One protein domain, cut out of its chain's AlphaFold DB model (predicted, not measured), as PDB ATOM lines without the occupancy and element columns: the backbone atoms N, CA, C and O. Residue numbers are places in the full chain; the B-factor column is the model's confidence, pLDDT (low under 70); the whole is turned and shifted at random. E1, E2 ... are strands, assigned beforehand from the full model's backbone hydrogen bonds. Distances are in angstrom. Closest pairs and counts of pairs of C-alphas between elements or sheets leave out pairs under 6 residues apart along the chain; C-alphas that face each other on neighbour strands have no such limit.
ATOM      1  N   PHE A  26      32.889  28.162   8.541       84.50
ATOM      2  CA  PHE A  26      32.288  26.834   8.666       84.50
ATOM      3  C   PHE A  26      32.907  25.999   9.793       84.50
ATOM      4  O   PHE A  26      32.345  24.960  10.145       84.50
ATOM      5  N   LYS A  27      34.004  26.485  10.390       87.62
ATOM      6  CA  LYS A  27      34.694  25.919  11.558       87.62
ATOM      7  C   LYS A  27      34.611  26.811  12.799       87.62
ATOM      8  O   LYS A  27      35.439  26.705  13.695       87.62
ATOM      9  N   GLY A  28      33.630  27.714  12.856       88.62
ATOM     10  CA  GLY A  28      33.400  28.539  14.046       88.62
ATOM     11  C   GLY A  28      34.369  29.708  14.195       88.62
ATOM     12  O   GLY A  28      34.566  30.210  15.302       88.62
ATOM     13  N   HIS A  29      34.962  30.163  13.094       90.88
ATOM     14  CA  HIS A  29      35.749  31.389  13.069       90.88
ATOM     15  C   HIS A  29      34.935  32.558  12.515       90.88
ATOM     16  O   HIS A  29      34.018  32.394  11.717       90.88
ATOM     17  N   PHE A  30      35.277  33.776  12.905       92.06
ATOM     18  CA  PHE A  30      34.609  34.978  12.438       92.06
ATOM     19  C   PHE A  30      35.619  35.987  11.923       92.06
ATOM     20  O   PHE A  30      36.577  36.347  12.606       92.06
ATOM     21  N   TYR A  31      35.375  36.458  10.702       91.81
ATOM     22  CA  TYR A  31      36.218  37.448  10.060       91.81
ATOM     23  C   TYR A  31      35.764  38.859  10.426       91.81
ATOM     24  O   TYR A  31      34.682  39.304  10.023       91.81
ATOM     25  N   CYS A  32      36.620  39.589  11.131       91.88
ATOM     26  CA  CYS A  32      36.408  40.998  11.399       91.88
ATOM     27  C   CYS A  32      36.532  41.789  10.092       91.88
ATOM     28  O   CYS A  32      37.570  41.810   9.420       91.88
ATOM     29  N   LYS A  33      35.442  42.452   9.705       88.56
ATOM     30  CA  LYS A  33      35.381  43.252   8.481       88.56
ATOM     31  C   LYS A  33      36.479  44.311   8.493       88.56
ATOM     32  O   LYS A  33      36.648  45.001   9.486       88.56
ATOM     33  N   ASP A  34      37.209  44.455   7.394       84.56
ATOM     34  CA  ASP A  34      38.250  45.477   7.202       84.56
ATOM     35  C   ASP A  34      39.455  45.456   8.173       84.56
ATOM     36  O   ASP A  34      40.352  46.283   8.004       84.56
ATOM     37  N   SER A  35      39.540  44.531   9.142       78.06
ATOM     38  CA  SER A  35      40.679  44.458  10.077       78.06
ATOM     39  C   SER A  35      41.602  43.249   9.880       78.06
ATOM     40  O   SER A  35      42.637  43.183  10.532       78.06
ATOM     41  N   ASN A  36      41.306  42.337   8.938       80.88
ATOM     42  CA  ASN A  36      42.040  41.069   8.731       80.88
ATOM     43  C   ASN A  36      42.203  40.229  10.016       80.88
ATOM     44  O   ASN A  36      43.011  39.303  10.057       80.88
ATOM     45  N   GLU A  37      41.446  40.552  11.058       88.88
ATOM     46  CA  GLU A  37      41.440  39.827  12.315       88.88
ATOM     47  C   GLU A  37      40.442  38.685  12.211       88.88
ATOM     48  O   GLU A  37      39.375  38.803  11.602       88.88
ATOM     49  N   CYS A  38      40.819  37.571  12.818       91.62
ATOM     50  CA  CYS A  38      39.969  36.414  12.948       91.62
ATOM     51  C   CYS A  38      39.774  36.136  14.428       91.62
ATOM     52  O   CYS A  38      40.753  36.001  15.165       91.62
ATOM     53  N   ILE A  39      38.521  36.056  14.847       92.50
ATOM     54  CA  ILE A  39      38.143  35.731  16.218       92.50
ATOM     55  C   ILE A  39      37.312  34.449  16.223       92.50
ATOM     56  O   ILE A  39      36.851  33.982  15.182       92.50
ATOM     57  N   ILE A  40      37.146  33.851  17.394       91.81
ATOM     58  CA  ILE A  40      36.327  32.648  17.571       91.81
ATOM     59  C   ILE A  40      34.846  33.016  17.708       91.81
ATOM     60  O   ILE A  40      34.516  34.098  18.190       91.81
ATOM     61  N   ALA A  41      33.944  32.108  17.325       91.06
ATOM     62  CA  ALA A  41      32.496  32.335  17.341       91.06
ATOM     63  C   ALA A  41      31.944  32.774  18.710       91.06
ATOM     64  O   ALA A  41      30.958  33.508  18.761       91.06
ATOM     65  N   SER A  42      32.570  32.348  19.813       89.94
ATOM     66  CA  SER A  42      32.158  32.723  21.172       89.94
ATOM     67  C   SER A  42      32.358  34.200  21.498       89.94
ATOM     68  O   SER A  42      31.697  34.682  22.410       89.94
ATOM     69  N   ASN A  43      33.229  34.891  20.758       92.69
ATOM     70  CA  ASN A  43      33.548  36.310  20.937       92.69
ATOM     71  C   ASN A  43      32.733  37.196  19.979       92.69
ATOM     72  O   ASN A  43      33.093  38.332  19.714       92.69
ATOM     73  N   VAL A  44      31.682  36.650  19.359       92.06
ATOM     74  CA  VAL A  44      30.801  37.404  18.467       92.06
ATOM     75  C   VAL A  44      29.466  37.620  19.165       92.06
ATOM     76  O   VAL A  44      28.804  36.652  19.565       92.06
ATOM     77  N   CYS A  45      29.028  38.876  19.261       91.06
ATOM     78  CA  CYS A  45      27.835  39.266  20.008       91.06
ATOM     79  C   CYS A  45      27.870  38.752  21.464       91.06
ATOM     80  O   CYS A  45      26.895  38.147  21.944       91.06
ATOM     81  N   ASP A  46      29.003  38.922  22.139       91.06
ATOM     82  CA  ASP A  46      29.208  38.584  23.551       91.06
ATOM     83  C   ASP A  46      29.197  39.828  24.464       91.06
ATOM     84  O   ASP A  46      29.156  39.702  25.691       91.06
ATOM     85  N   GLY A  47      29.120  41.026  23.875       89.56
ATOM     86  CA  GLY A  47      29.116  42.309  24.572       89.56
ATOM     87  C   GLY A  47      30.510  42.900  24.791       89.56
ATOM     88  O   GLY A  47      30.623  43.958  25.428       89.56
ATOM     89  N   HIS A  48      31.557  42.252  24.286       91.94
ATOM     90  CA  HIS A  48      32.936  42.713  24.298       91.94
ATOM     91  C   HIS A  48      33.401  43.059  22.884       91.94
ATOM     92  O   HIS A  48      32.909  42.539  21.902       91.94
ATOM     93  N   VAL A  49      34.299  44.042  22.781       93.06
ATOM     94  CA  VAL A  49      34.870  44.444  21.491       93.06
ATOM     95  C   VAL A  49      36.174  43.684  21.306       93.06
ATOM     96  O   VAL A  49      37.199  44.064  21.882       93.06
ATOM     97  N   ASP A  50      36.122  42.638  20.498       92.94
ATOM     98  CA  ASP A  50      37.227  41.768  20.121       92.94
ATOM     99  C   ASP A  50      37.785  42.128  18.739       92.94
ATOM    100  O   ASP A  50      38.995  42.032  18.519       92.94
ATOM    101  N   CYS A  51      36.951  42.624  17.818       92.62
ATOM    102  CA  CYS A  51      37.446  43.216  16.574       92.62
ATOM    103  C   CYS A  51      37.963  44.647  16.812       92.62
ATOM    104  O   CYS A  51      37.309  45.463  17.465       92.62
ATOM    105  N   SER A  52      39.061  45.041  16.154       92.19
ATOM    106  CA  SER A  52      39.620  46.406  16.223       92.19
ATOM    107  C   SER A  52      38.628  47.520  15.848       92.19
ATOM    108  O   SER A  52      38.822  48.685  16.201       92.19
ATOM    109  N   ASN A  53      37.570  47.187  15.109       89.56
ATOM    110  CA  ASN A  53      36.510  48.097  14.682       89.56
ATOM    111  C   ASN A  53      35.141  47.831  15.336       89.56
ATOM    112  O   ASN A  53      34.163  48.436  14.892       89.56
ATOM    113  N   ALA A  54      35.060  46.968  16.359       90.12
ATOM    114  CA  ALA A  54      33.817  46.568  17.035       90.12
ATOM    115  C   ALA A  54      32.754  45.945  16.110       90.12
ATOM    116  O   ALA A  54      31.551  46.072  16.344       90.12
ATOM    117  N   TYR A  55      33.187  45.331  15.007       91.00
ATOM    118  CA  TYR A  55      32.287  44.742  14.018       91.00
ATOM    119  C   TYR A  55      31.554  43.488  14.519       91.00
ATOM    120  O   TYR A  55      30.422  43.225  14.116       91.00
ATOM    121  N   ASP A  56      32.201  42.747  15.405       92.44
ATOM    122  CA  ASP A  56      31.676  41.641  16.202       92.44
ATOM    123  C   ASP A  56      30.466  42.016  17.072       92.44
ATOM    124  O   ASP A  56      29.612  41.166  17.303       92.44
ATOM    125  N   GLU A  57      30.319  43.292  17.439       91.44
ATOM    126  CA  GLU A  57      29.235  43.818  18.286       91.44
ATOM    127  C   GLU A  57      28.241  44.705  17.512       91.44
ATOM    128  O   GLU A  57      27.709  45.706  18.005       91.44
ATOM    129  N   GLY A  58      27.997  44.367  16.245       85.81
ATOM    130  CA  GLY A  58      27.098  45.111  15.363       85.81
ATOM    131  C   GLY A  58      25.630  45.157  15.826       85.81
ATOM    132  O   GLY A  58      25.174  44.424  16.700       85.81
ATOM    133  N   ASN A  59      24.822  46.002  15.173       82.62
ATOM    134  CA  ASN A  59      23.432  46.271  15.583       82.62
ATOM    135  C   ASN A  59      22.528  45.023  15.691       82.62
ATOM    136  O   ASN A  59      21.553  45.047  16.450       82.62
ATOM    137  N   PHE A  60      22.803  43.952  14.935       80.38
ATOM    138  CA  PHE A  60      21.999  42.727  14.990       80.38
ATOM    139  C   PHE A  60      22.266  41.875  16.236       80.38
ATOM    140  O   PHE A  60      21.417  41.049  16.553       80.38
ATOM    141  N   CYS A  61      23.342  42.128  16.991       85.06
ATOM    142  CA  CYS A  61      23.635  41.454  18.261       85.06
ATOM    143  C   CYS A  61      22.605  41.743  19.367       85.06
ATOM    144  O   CYS A  61      22.581  41.064  20.391       85.06
ATOM    145  N   SER A  62      21.709  42.715  19.154       78.81
ATOM    146  CA  SER A  62      20.556  42.964  20.023       78.81
ATOM    147  C   SER A  62      19.747  41.669  20.206       78.81
ATOM    148  O   SER A  62      19.321  41.083  19.213       78.81
ATOM    149  N   GLU A  63      19.512  41.261  21.460       66.88
ATOM    150  CA  GLU A  63      19.062  39.936  21.962       66.88
ATOM    151  C   GLU A  63      17.943  39.186  21.196       66.88
ATOM    152  O   GLU A  63      17.717  38.004  21.435       66.88
ATOM    153  N   GLN A  64      17.226  39.839  20.281       58.34
ATOM    154  CA  GLN A  64      16.137  39.264  19.485       58.34
ATOM    155  C   GLN A  64      16.530  38.889  18.042       58.34
ATOM    156  O   GLN A  64      15.811  38.122  17.415       58.34
ATOM    157  N   ASN A  65      17.638  39.408  17.497       60.72
ATOM    158  CA  ASN A  65      17.977  39.255  16.070       60.72
ATOM    159  C   ASN A  65      19.188  38.346  15.793       60.72
ATOM    160  O   ASN A  65      19.388  37.938  14.652       60.72
ATOM    161  N   ALA A  66      19.972  38.012  16.820       65.00
ATOM    162  CA  ALA A  66      21.179  37.192  16.710       65.00
ATOM    163  C   ALA A  66      21.104  35.891  17.529       65.00
ATOM    164  O   ALA A  66      22.134  35.304  17.847       65.00
ATOM    165  N   ASN A  67      19.910  35.447  17.935       76.81
ATOM    166  CA  ASN A  67      19.809  34.316  18.851       76.81
ATOM    167  C   ASN A  67      19.863  32.964  18.126       76.81
ATOM    168  O   ASN A  67      19.069  32.681  17.233       76.81
ATOM    169  N   CYS A  68      20.765  32.100  18.578       83.56
ATOM    170  CA  CYS A  68      20.924  30.734  18.093       83.56
ATOM    171  C   CYS A  68      19.804  29.780  18.534       83.56
ATOM    172  O   CYS A  68      19.727  28.671  18.021       83.56
ATOM    173  N   THR A  69      18.917  30.183  19.452       81.31
ATOM    174  CA  THR A  69      17.829  29.320  19.952       81.31
ATOM    175  C   THR A  69      16.833  28.877  18.886       81.31
ATOM    176  O   THR A  69      16.176  27.854  19.066       81.31
ATOM    177  N   ASP A  70      16.705  29.637  17.799       82.00
ATOM    178  CA  ASP A  70      15.738  29.350  16.737       82.00
ATOM    179  C   ASP A  70      16.315  28.430  15.650       82.00
ATOM    180  O   ASP A  70      15.562  27.865  14.851       82.00
ATOM    181  N   LEU A  71      17.642  28.251  15.617       84.25
ATOM    182  CA  LEU A  71      18.301  27.335  14.695       84.25
ATOM    183  C   LEU A  71      18.499  25.983  15.376       84.25
ATOM    184  O   LEU A  71      19.173  25.859  16.392       84.25
ATOM    185  N   ASN A  72      17.952  24.938  14.765       89.75
ATOM    186  CA  ASN A  72      18.174  23.562  15.194       89.75
ATOM    187  C   ASN A  72      19.500  23.028  14.617       89.75
ATOM    188  O   ASN A  72      19.486  22.097  13.812       89.75
ATOM    189  N   CYS A  73      20.619  23.674  14.963       92.00
ATOM    190  CA  CYS A  73      21.961  23.250  14.556       92.00
ATOM    191  C   CYS A  73      22.308  21.893  15.179       92.00
ATOM    192  O   CYS A  73      21.987  21.640  16.338       92.00
ATOM    193  N   SER A  74      22.963  21.021  14.410       93.94
ATOM    194  CA  SER A  74      23.419  19.716  14.913       93.94
ATOM    195  C   SER A  74      24.609  19.847  15.855       93.94
ATOM    196  O   SER A  74      24.686  19.125  16.846       93.94
ATOM    197  N   HIS A  75      25.507  20.782  15.544       92.75
ATOM    198  CA  HIS A  75      26.613  21.200  16.399       92.75
ATOM    199  C   HIS A  75      26.363  22.637  16.870       92.75
ATOM    200  O   HIS A  75      25.346  22.911  17.507       92.75
ATOM    201  N   ASP A  76      27.251  23.561  16.517       91.62
ATOM    202  CA  ASP A  76      27.271  24.909  17.059       91.62
ATOM    203  C   ASP A  76      26.671  25.957  16.112       91.62
ATOM    204  O   ASP A  76      26.364  25.716  14.938       91.62
ATOM    205  N   CYS A  77      26.487  27.156  16.662       91.44
ATOM    206  CA  CYS A  77      25.896  28.297  15.987       91.44
ATOM    207  C   CYS A  77      26.744  29.557  16.174       91.44
ATOM    208  O   CYS A  77      27.187  29.875  17.277       91.44
ATOM    209  N   LEU A  78      26.918  30.303  15.087       91.25
ATOM    210  CA  LEU A  78      27.616  31.575  15.026       91.25
ATOM    211  C   LEU A  78      26.605  32.708  14.847       91.25
ATOM    212  O   LEU A  78      25.760  32.685  13.954       91.25
ATOM    213  N   LYS A  79      26.702  33.739  15.686       90.25
ATOM    214  CA  LYS A  79      25.805  34.898  15.674       90.25
ATOM    215  C   LYS A  79      26.323  35.964  14.701       90.25
ATOM    216  O   LYS A  79      27.134  36.787  15.101       90.25
ATOM    217  N   HIS A  80      25.905  36.001  13.427       88.19
ATOM    218  CA  HIS A  80      26.430  37.059  12.546       88.19
ATOM    219  C   HIS A  80      25.831  38.444  12.868       88.19
ATOM    220  O   HIS A  80      24.608  38.605  12.784       88.19
ATOM    221  N   PRO A  81      26.671  39.484  13.051       86.31
ATOM    222  CA  PRO A  81      26.222  40.853  13.327       86.31
ATOM    223  C   PRO A  81      25.543  41.585  12.153       86.31
ATOM    224  O   PRO A  81      25.007  42.674  12.350       86.31
ATOM    225  N   GLU A  82      25.569  41.024  10.934       82.81
ATOM    226  CA  GLU A  82      24.905  41.590   9.739       82.81
ATOM    227  C   GLU A  82      23.806  40.680   9.153       82.81
ATOM    228  O   GLU A  82      22.812  41.187   8.633       82.81
ATOM    229  N   ASN A  83      23.971  39.352   9.225       79.69
ATOM    230  CA  ASN A  83      23.159  38.386   8.466       79.69
ATOM    231  C   ASN A  83      22.322  37.434   9.342       79.69
ATOM    232  O   ASN A  83      21.592  36.607   8.796       79.69
ATOM    233  N   GLY A  84      22.397  37.561  10.670       83.19
ATOM    234  CA  GLY A  84      21.717  36.670  11.610       83.19
ATOM    235  C   GLY A  84      22.485  35.371  11.902       83.19
ATOM    236  O   GLY A  84      23.563  35.138  11.358       83.19
ATOM    237  N   PRO A  85      21.971  34.527  12.806       88.62
ATOM    238  CA  PRO A  85      22.655  33.313  13.245       88.62
ATOM    239  C   PRO A  85      22.786  32.273  12.118       88.62
ATOM    240  O   PRO A  85      21.860  32.082  11.329       88.62
ATOM    241  N   THR A  86      23.922  31.578  12.056       90.44
ATOM    242  CA  THR A  86      24.217  30.486  11.113       90.44
ATOM    243  C   THR A  86      24.800  29.288  11.858       90.44
ATOM    244  O   THR A  86      25.464  29.452  12.877       90.44
ATOM    245  N   CYS A  87      24.554  28.070  11.374       92.81
ATOM    246  CA  CYS A  87      25.166  26.872  11.951       92.81
ATOM    247  C   CYS A  87      26.562  26.638  11.366       92.81
ATOM    248  O   CYS A  87      26.781  26.880  10.177       92.81
ATOM    249  N   TYR A  88      27.464  26.093  12.177       93.06
ATOM    250  CA  TYR A  88      28.764  25.592  11.739       93.06
ATOM    251  C   TYR A  88      29.047  24.234  12.387       93.06
ATOM    252  O   TYR A  88      28.343  23.811  13.307       93.06
ATOM    253  N   CYS A  89      30.055  23.529  11.881       93.19
ATOM    254  CA  CYS A  89      30.384  22.191  12.349       93.19
ATOM    255  C   CYS A  89      31.796  22.155  12.934       93.19
ATOM    256  O   CYS A  89      32.683  22.886  12.496       93.19
ATOM    257  N   GLU A  90      32.001  21.273  13.907       90.62
ATOM    258  CA  GLU A  90      33.320  20.984  14.463       90.62
ATOM    259  C   GLU A  90      34.298  20.435  13.400       90.62
ATOM    260  O   GLU A  90      33.945  20.105  12.256       90.62
ATOM    261  N   ASP A  91      35.571  20.338  13.773       85.69
ATOM    262  CA  ASP A  91      36.590  19.702  12.943       85.69
ATOM    263  C   ASP A  91      36.217  18.246  12.628       85.69
ATOM    264  O   ASP A  91      35.691  17.527  13.470       85.69
ATOM    265  N   GLY A  92      36.459  17.820  11.385       85.06
ATOM    266  CA  GLY A  92      36.026  16.503  10.893       85.06
ATOM    267  C   GLY A  92      34.589  16.441  10.365       85.06
ATOM    268  O   GLY A  92      34.214  15.435   9.782       85.06
ATOM    269  N   PHE A  93      33.798  17.516  10.467       90.94
ATOM    270  CA  PHE A  93      32.423  17.545   9.952       90.94
ATOM    271  C   PHE A  93      32.203  18.617   8.880       90.94
ATOM    272  O   PHE A  93      32.806  19.695   8.920       90.94
ATOM    273  N   GLU A  94      31.303  18.340   7.938       90.12
ATOM    274  CA  GLU A  94      30.832  19.275   6.915       90.12
ATOM    275  C   GLU A  94      29.358  19.646   7.122       90.12
ATOM    276  O   GLU A  94      28.534  18.819   7.519       90.12
ATOM    277  N   LEU A  95      29.013  20.906   6.841       91.56
ATOM    278  CA  LEU A  95      27.636  21.380   6.948       91.56
ATOM    279  C   LEU A  95      26.831  20.926   5.722       91.56
ATOM    280  O   LEU A  95      26.969  21.461   4.620       91.56
ATOM    281  N   HIS A  96      25.939  19.966   5.929       92.25
ATOM    282  CA  HIS A  96      24.980  19.505   4.944       92.25
ATOM    283  C   HIS A  96      23.678  20.321   5.033       92.25
ATOM    284  O   HIS A  96      22.906  20.257   5.994       92.25
ATOM    285  N   GLY A  97      23.405  21.125   4.004       90.06
ATOM    286  CA  GLY A  97      22.238  22.010   3.984       90.06
ATOM    287  C   GLY A  97      22.454  23.265   4.834       90.06
ATOM    288  O   GLY A  97      23.326  24.067   4.520       90.06
ATOM    289  N   THR A  98      21.623  23.483   5.859       88.56
ATOM    290  CA  THR A  98      21.670  24.701   6.702       88.56
ATOM    291  C   THR A  98      21.938  24.437   8.181       88.56
ATOM    292  O   THR A  98      22.087  25.389   8.938       88.56
ATOM    293  N   SER A  99      21.915  23.176   8.618       91.69
ATOM    294  CA  SER A  99      21.950  22.837  10.052       91.69
ATOM    295  C   SER A  99      22.445  21.427  10.375       91.69
ATOM    296  O   SER A  99      22.703  21.139  11.543       91.69
ATOM    297  N   ASP A 100      22.558  20.545   9.380       94.44
ATOM    298  CA  ASP A 100      22.964  19.157   9.591       94.44
ATOM    299  C   ASP A 100      24.479  19.033   9.410       94.44
ATOM    300  O   ASP A 100      25.016  19.585   8.454       94.44
ATOM    301  N   CYS A 101      25.169  18.361  10.328       95.06
ATOM    302  CA  CYS A 101      26.622  18.186  10.273       95.06
ATOM    303  C   CYS A 101      26.931  16.722   9.983       95.06
ATOM    304  O   CYS A 101      26.597  15.846  10.780       95.06
ATOM    305  N   HIS A 102      27.545  16.447   8.836       93.31
ATOM    306  CA  HIS A 102      27.913  15.089   8.433       93.31
ATOM    307  C   HIS A 102      29.405  14.879   8.625       93.31
ATOM    308  O   HIS A 102      30.207  15.759   8.327       93.31
ATOM    309  N   ASP A 103      29.755  13.714   9.157       91.56
ATOM    310  CA  ASP A 103      31.140  13.290   9.333       91.56
ATOM    311  C   ASP A 103      31.819  13.188   7.963       91.56
ATOM    312  O   ASP A 103      31.284  12.581   7.024       91.56
ATOM    313  N   ILE A 104      32.977  13.826   7.828       88.19
ATOM    314  CA  ILE A 104      33.767  13.779   6.606       88.19
ATOM    315  C   ILE A 104      34.406  12.403   6.554       88.19
ATOM    316  O   ILE A 104      35.227  12.062   7.385       88.19
ATOM    317  N   ASN A 105      34.088  11.617   5.530       87.38
ATOM    318  CA  ASN A 105      34.697  10.301   5.384       87.38
ATOM    319  C   ASN A 105      36.170  10.418   4.952       87.38
ATOM    320  O   ASN A 105      36.464  10.486   3.751       87.38
ATOM    321  N   GLU A 106      37.105  10.406   5.905       86.56
ATOM    322  CA  GLU A 106      38.525  10.560   5.591       86.56
ATOM    323  C   GLU A 106      39.131   9.349   4.896       86.56
ATOM    324  O   GLU A 106      40.137   9.503   4.219       86.56
ATOM    325  N   TYR A 107      38.509   8.171   4.957       86.50
ATOM    326  CA  TYR A 107      38.991   6.980   4.241       86.50
ATOM    327  C   TYR A 107      39.038   7.170   2.712       86.50
ATOM    328  O   TYR A 107      39.681   6.402   2.004       86.50
ATOM    329  N   LEU A 108      38.333   8.170   2.178       86.94
ATOM    330  CA  LEU A 108      38.340   8.464   0.743       86.94
ATOM    331  C   LEU A 108      39.593   9.201   0.259       86.94
ATOM    332  O   LEU A 108      39.723   9.356  -0.952       86.94
ATOM    333  N   TRP A 109      40.433   9.701   1.168       86.12
ATOM    334  CA  TRP A 109      41.608  10.514   0.828       86.12
ATOM    335  C   TRP A 109      42.781  10.386   1.812       86.12
ATOM    336  O   TRP A 109      43.882  10.814   1.506       86.12
ATOM    337  N   LYS A 110      42.569   9.839   3.013       89.19
ATOM    338  CA  LYS A 110      43.627   9.389   3.924       89.19
ATOM    339  C   LYS A 110      43.730   7.879   3.846       89.19
ATOM    340  O   LYS A 110      42.738   7.181   4.074       89.19
ATOM    341  N   CYS A 111      44.942   7.376   3.661       90.25
ATOM    342  CA  CYS A 111      45.227   5.947   3.592       90.25
ATOM    343  C   CYS A 111      44.391   5.205   2.532       90.25
ATOM    344  O   CYS A 111      44.056   4.030   2.724       90.25
ATOM    345  N   ASP A 112      44.034   5.873   1.432       88.88
ATOM    346  CA  ASP A 112      43.245   5.301   0.335       88.88
ATOM    347  C   ASP A 112      44.143   4.621  -0.728       88.88
ATOM    348  O   ASP A 112      43.660   3.928  -1.633       88.88
ATOM    349  N   GLY A 113      45.467   4.755  -0.580       88.44
ATOM    350  CA  GLY A 113      46.488   4.215  -1.469       88.44
ATOM    351  C   GLY A 113      46.899   5.163  -2.597       88.44
ATOM    352  O   GLY A 113      47.710   4.772  -3.449       88.44
ATOM    353  N   TYR A 114      46.364   6.384  -2.636       88.75
ATOM    354  CA  TYR A 114      46.693   7.420  -3.604       88.75
ATOM    355  C   TYR A 114      47.176   8.689  -2.889       88.75
ATOM    356  O   TYR A 114      46.514   9.169  -1.991       88.75
ATOM    357  N   PRO A 115      48.303   9.290  -3.315       88.12
ATOM    358  CA  PRO A 115      48.738  10.559  -2.744       88.12
ATOM    359  C   PRO A 115      47.820  11.694  -3.221       88.12
ATOM    360  O   PRO A 115      47.920  12.140  -4.374       88.12
ATOM    361  N   ASP A 116      46.950  12.160  -2.334       86.25
ATOM    362  CA  ASP A 116      46.104  13.339  -2.479       86.25
ATOM    363  C   ASP A 116      46.802  14.602  -1.950       86.25
ATOM    364  O   ASP A 116      46.673  15.675  -2.554       86.25
ATOM    365  N   CYS A 117      47.623  14.494  -0.898       86.25
ATOM    366  CA  CYS A 117      48.446  15.609  -0.430       86.25
ATOM    367  C   CYS A 117      49.711  15.794  -1.280       86.25
ATOM    368  O   CYS A 117      50.315  14.846  -1.786       86.25
ATOM    369  N   LEU A 118      50.169  17.047  -1.423       84.38
ATOM    370  CA  LEU A 118      51.371  17.374  -2.211       84.38
ATOM    371  C   LEU A 118      52.650  16.740  -1.647       84.38
ATOM    372  O   LEU A 118      53.580  16.454  -2.403       84.38
ATOM    373  N   ASP A 119      52.698  16.550  -0.333       85.38
ATOM    374  CA  ASP A 119      53.774  15.878   0.390       85.38
ATOM    375  C   ASP A 119      53.526  14.373   0.590       85.38
ATOM    376  O   ASP A 119      54.428  13.672   1.051       85.38
ATOM    377  N   GLY A 120      52.346  13.867   0.212       84.19
ATOM    378  CA  GLY A 120      51.922  12.482   0.426       84.19
ATOM    379  C   GLY A 120      51.704  12.118   1.899       84.19
ATOM    380  O   GLY A 120      51.787  10.940   2.242       84.19
ATOM    381  N   SER A 121      51.514  13.111   2.777       86.38
ATOM    382  CA  SER A 121      51.337  12.923   4.227       86.38
ATOM    383  C   SER A 121      50.101  12.100   4.598       86.38
ATOM    384  O   SER A 121      50.111  11.395   5.605       86.38
ATOM    385  N   ASP A 122      49.077  12.152   3.759       87.88
ATOM    386  CA  ASP A 122      47.839  11.378   3.807       87.88
ATOM    387  C   ASP A 122      48.044   9.858   3.733       87.88
ATOM    388  O   ASP A 122      47.243   9.106   4.284       87.88
ATOM    389  N   GLU A 123      49.149   9.407   3.138       90.69
ATOM    390  CA  GLU A 123      49.485   7.985   2.974       90.69
ATOM    391  C   GLU A 123      50.580   7.511   3.948       90.69
ATOM    392  O   GLU A 123      51.097   6.391   3.857       90.69
ATOM    393  N   LEU A 124      50.973   8.359   4.902       87.88
ATOM    394  CA  LEU A 124      51.958   8.021   5.925       87.88
ATOM    395  C   LEU A 124      51.277   7.511   7.195       87.88
ATOM    396  O   LEU A 124      50.204   7.955   7.585       87.88
TER     397      LEU A 124
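AT A GLANCE: This is residues 26 to 124 of the 338 residues of the protein "LRP1B" of Lepeophtheirus salmonis (UniProt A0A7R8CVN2). What shape? It has little regular structure: a loose, flat run of loops with hairpins E3-E4, E5-E6 and E1-E2 and a loop arm, residues 104-124. Which parts? The printed part has 99 residues, 24 in antiparallel strand pairs, E1 to E6 in order, and no named helix: all strand. The radius of gyration of the C-alphas is 17.0 A, the spans 51 by 30 by 16 A.

IN THESE COORDINATES: Which strands are longest? E3, residues 76-80, 13.0 A long, starts at (27.271, 24.909, 17.059); E4, residues 84-88, is 13.1 A. Which others? E5 is residues 93-96, E6 100-103, ending at (31.140, 13.290, 9.333), E1 29-31 and E2 38-40.

HOW THE PARTS SIT: What pairs? Within hydrogen-bond range are N 78 and O 86, 2.8 A, and N 96 and O 100, 2.7 A. What else? The closest C-alphas of E4 and E5, Tyr 88 and Leu 95, are 6.5 A apart.

THE WHOLE: How large? C-alphas 62 and 113 are farthest apart, 51.3 A. Low confidence? Residues 63-66, in the long link E2 to E3, are under pLDDT 70; the printed part has no cut.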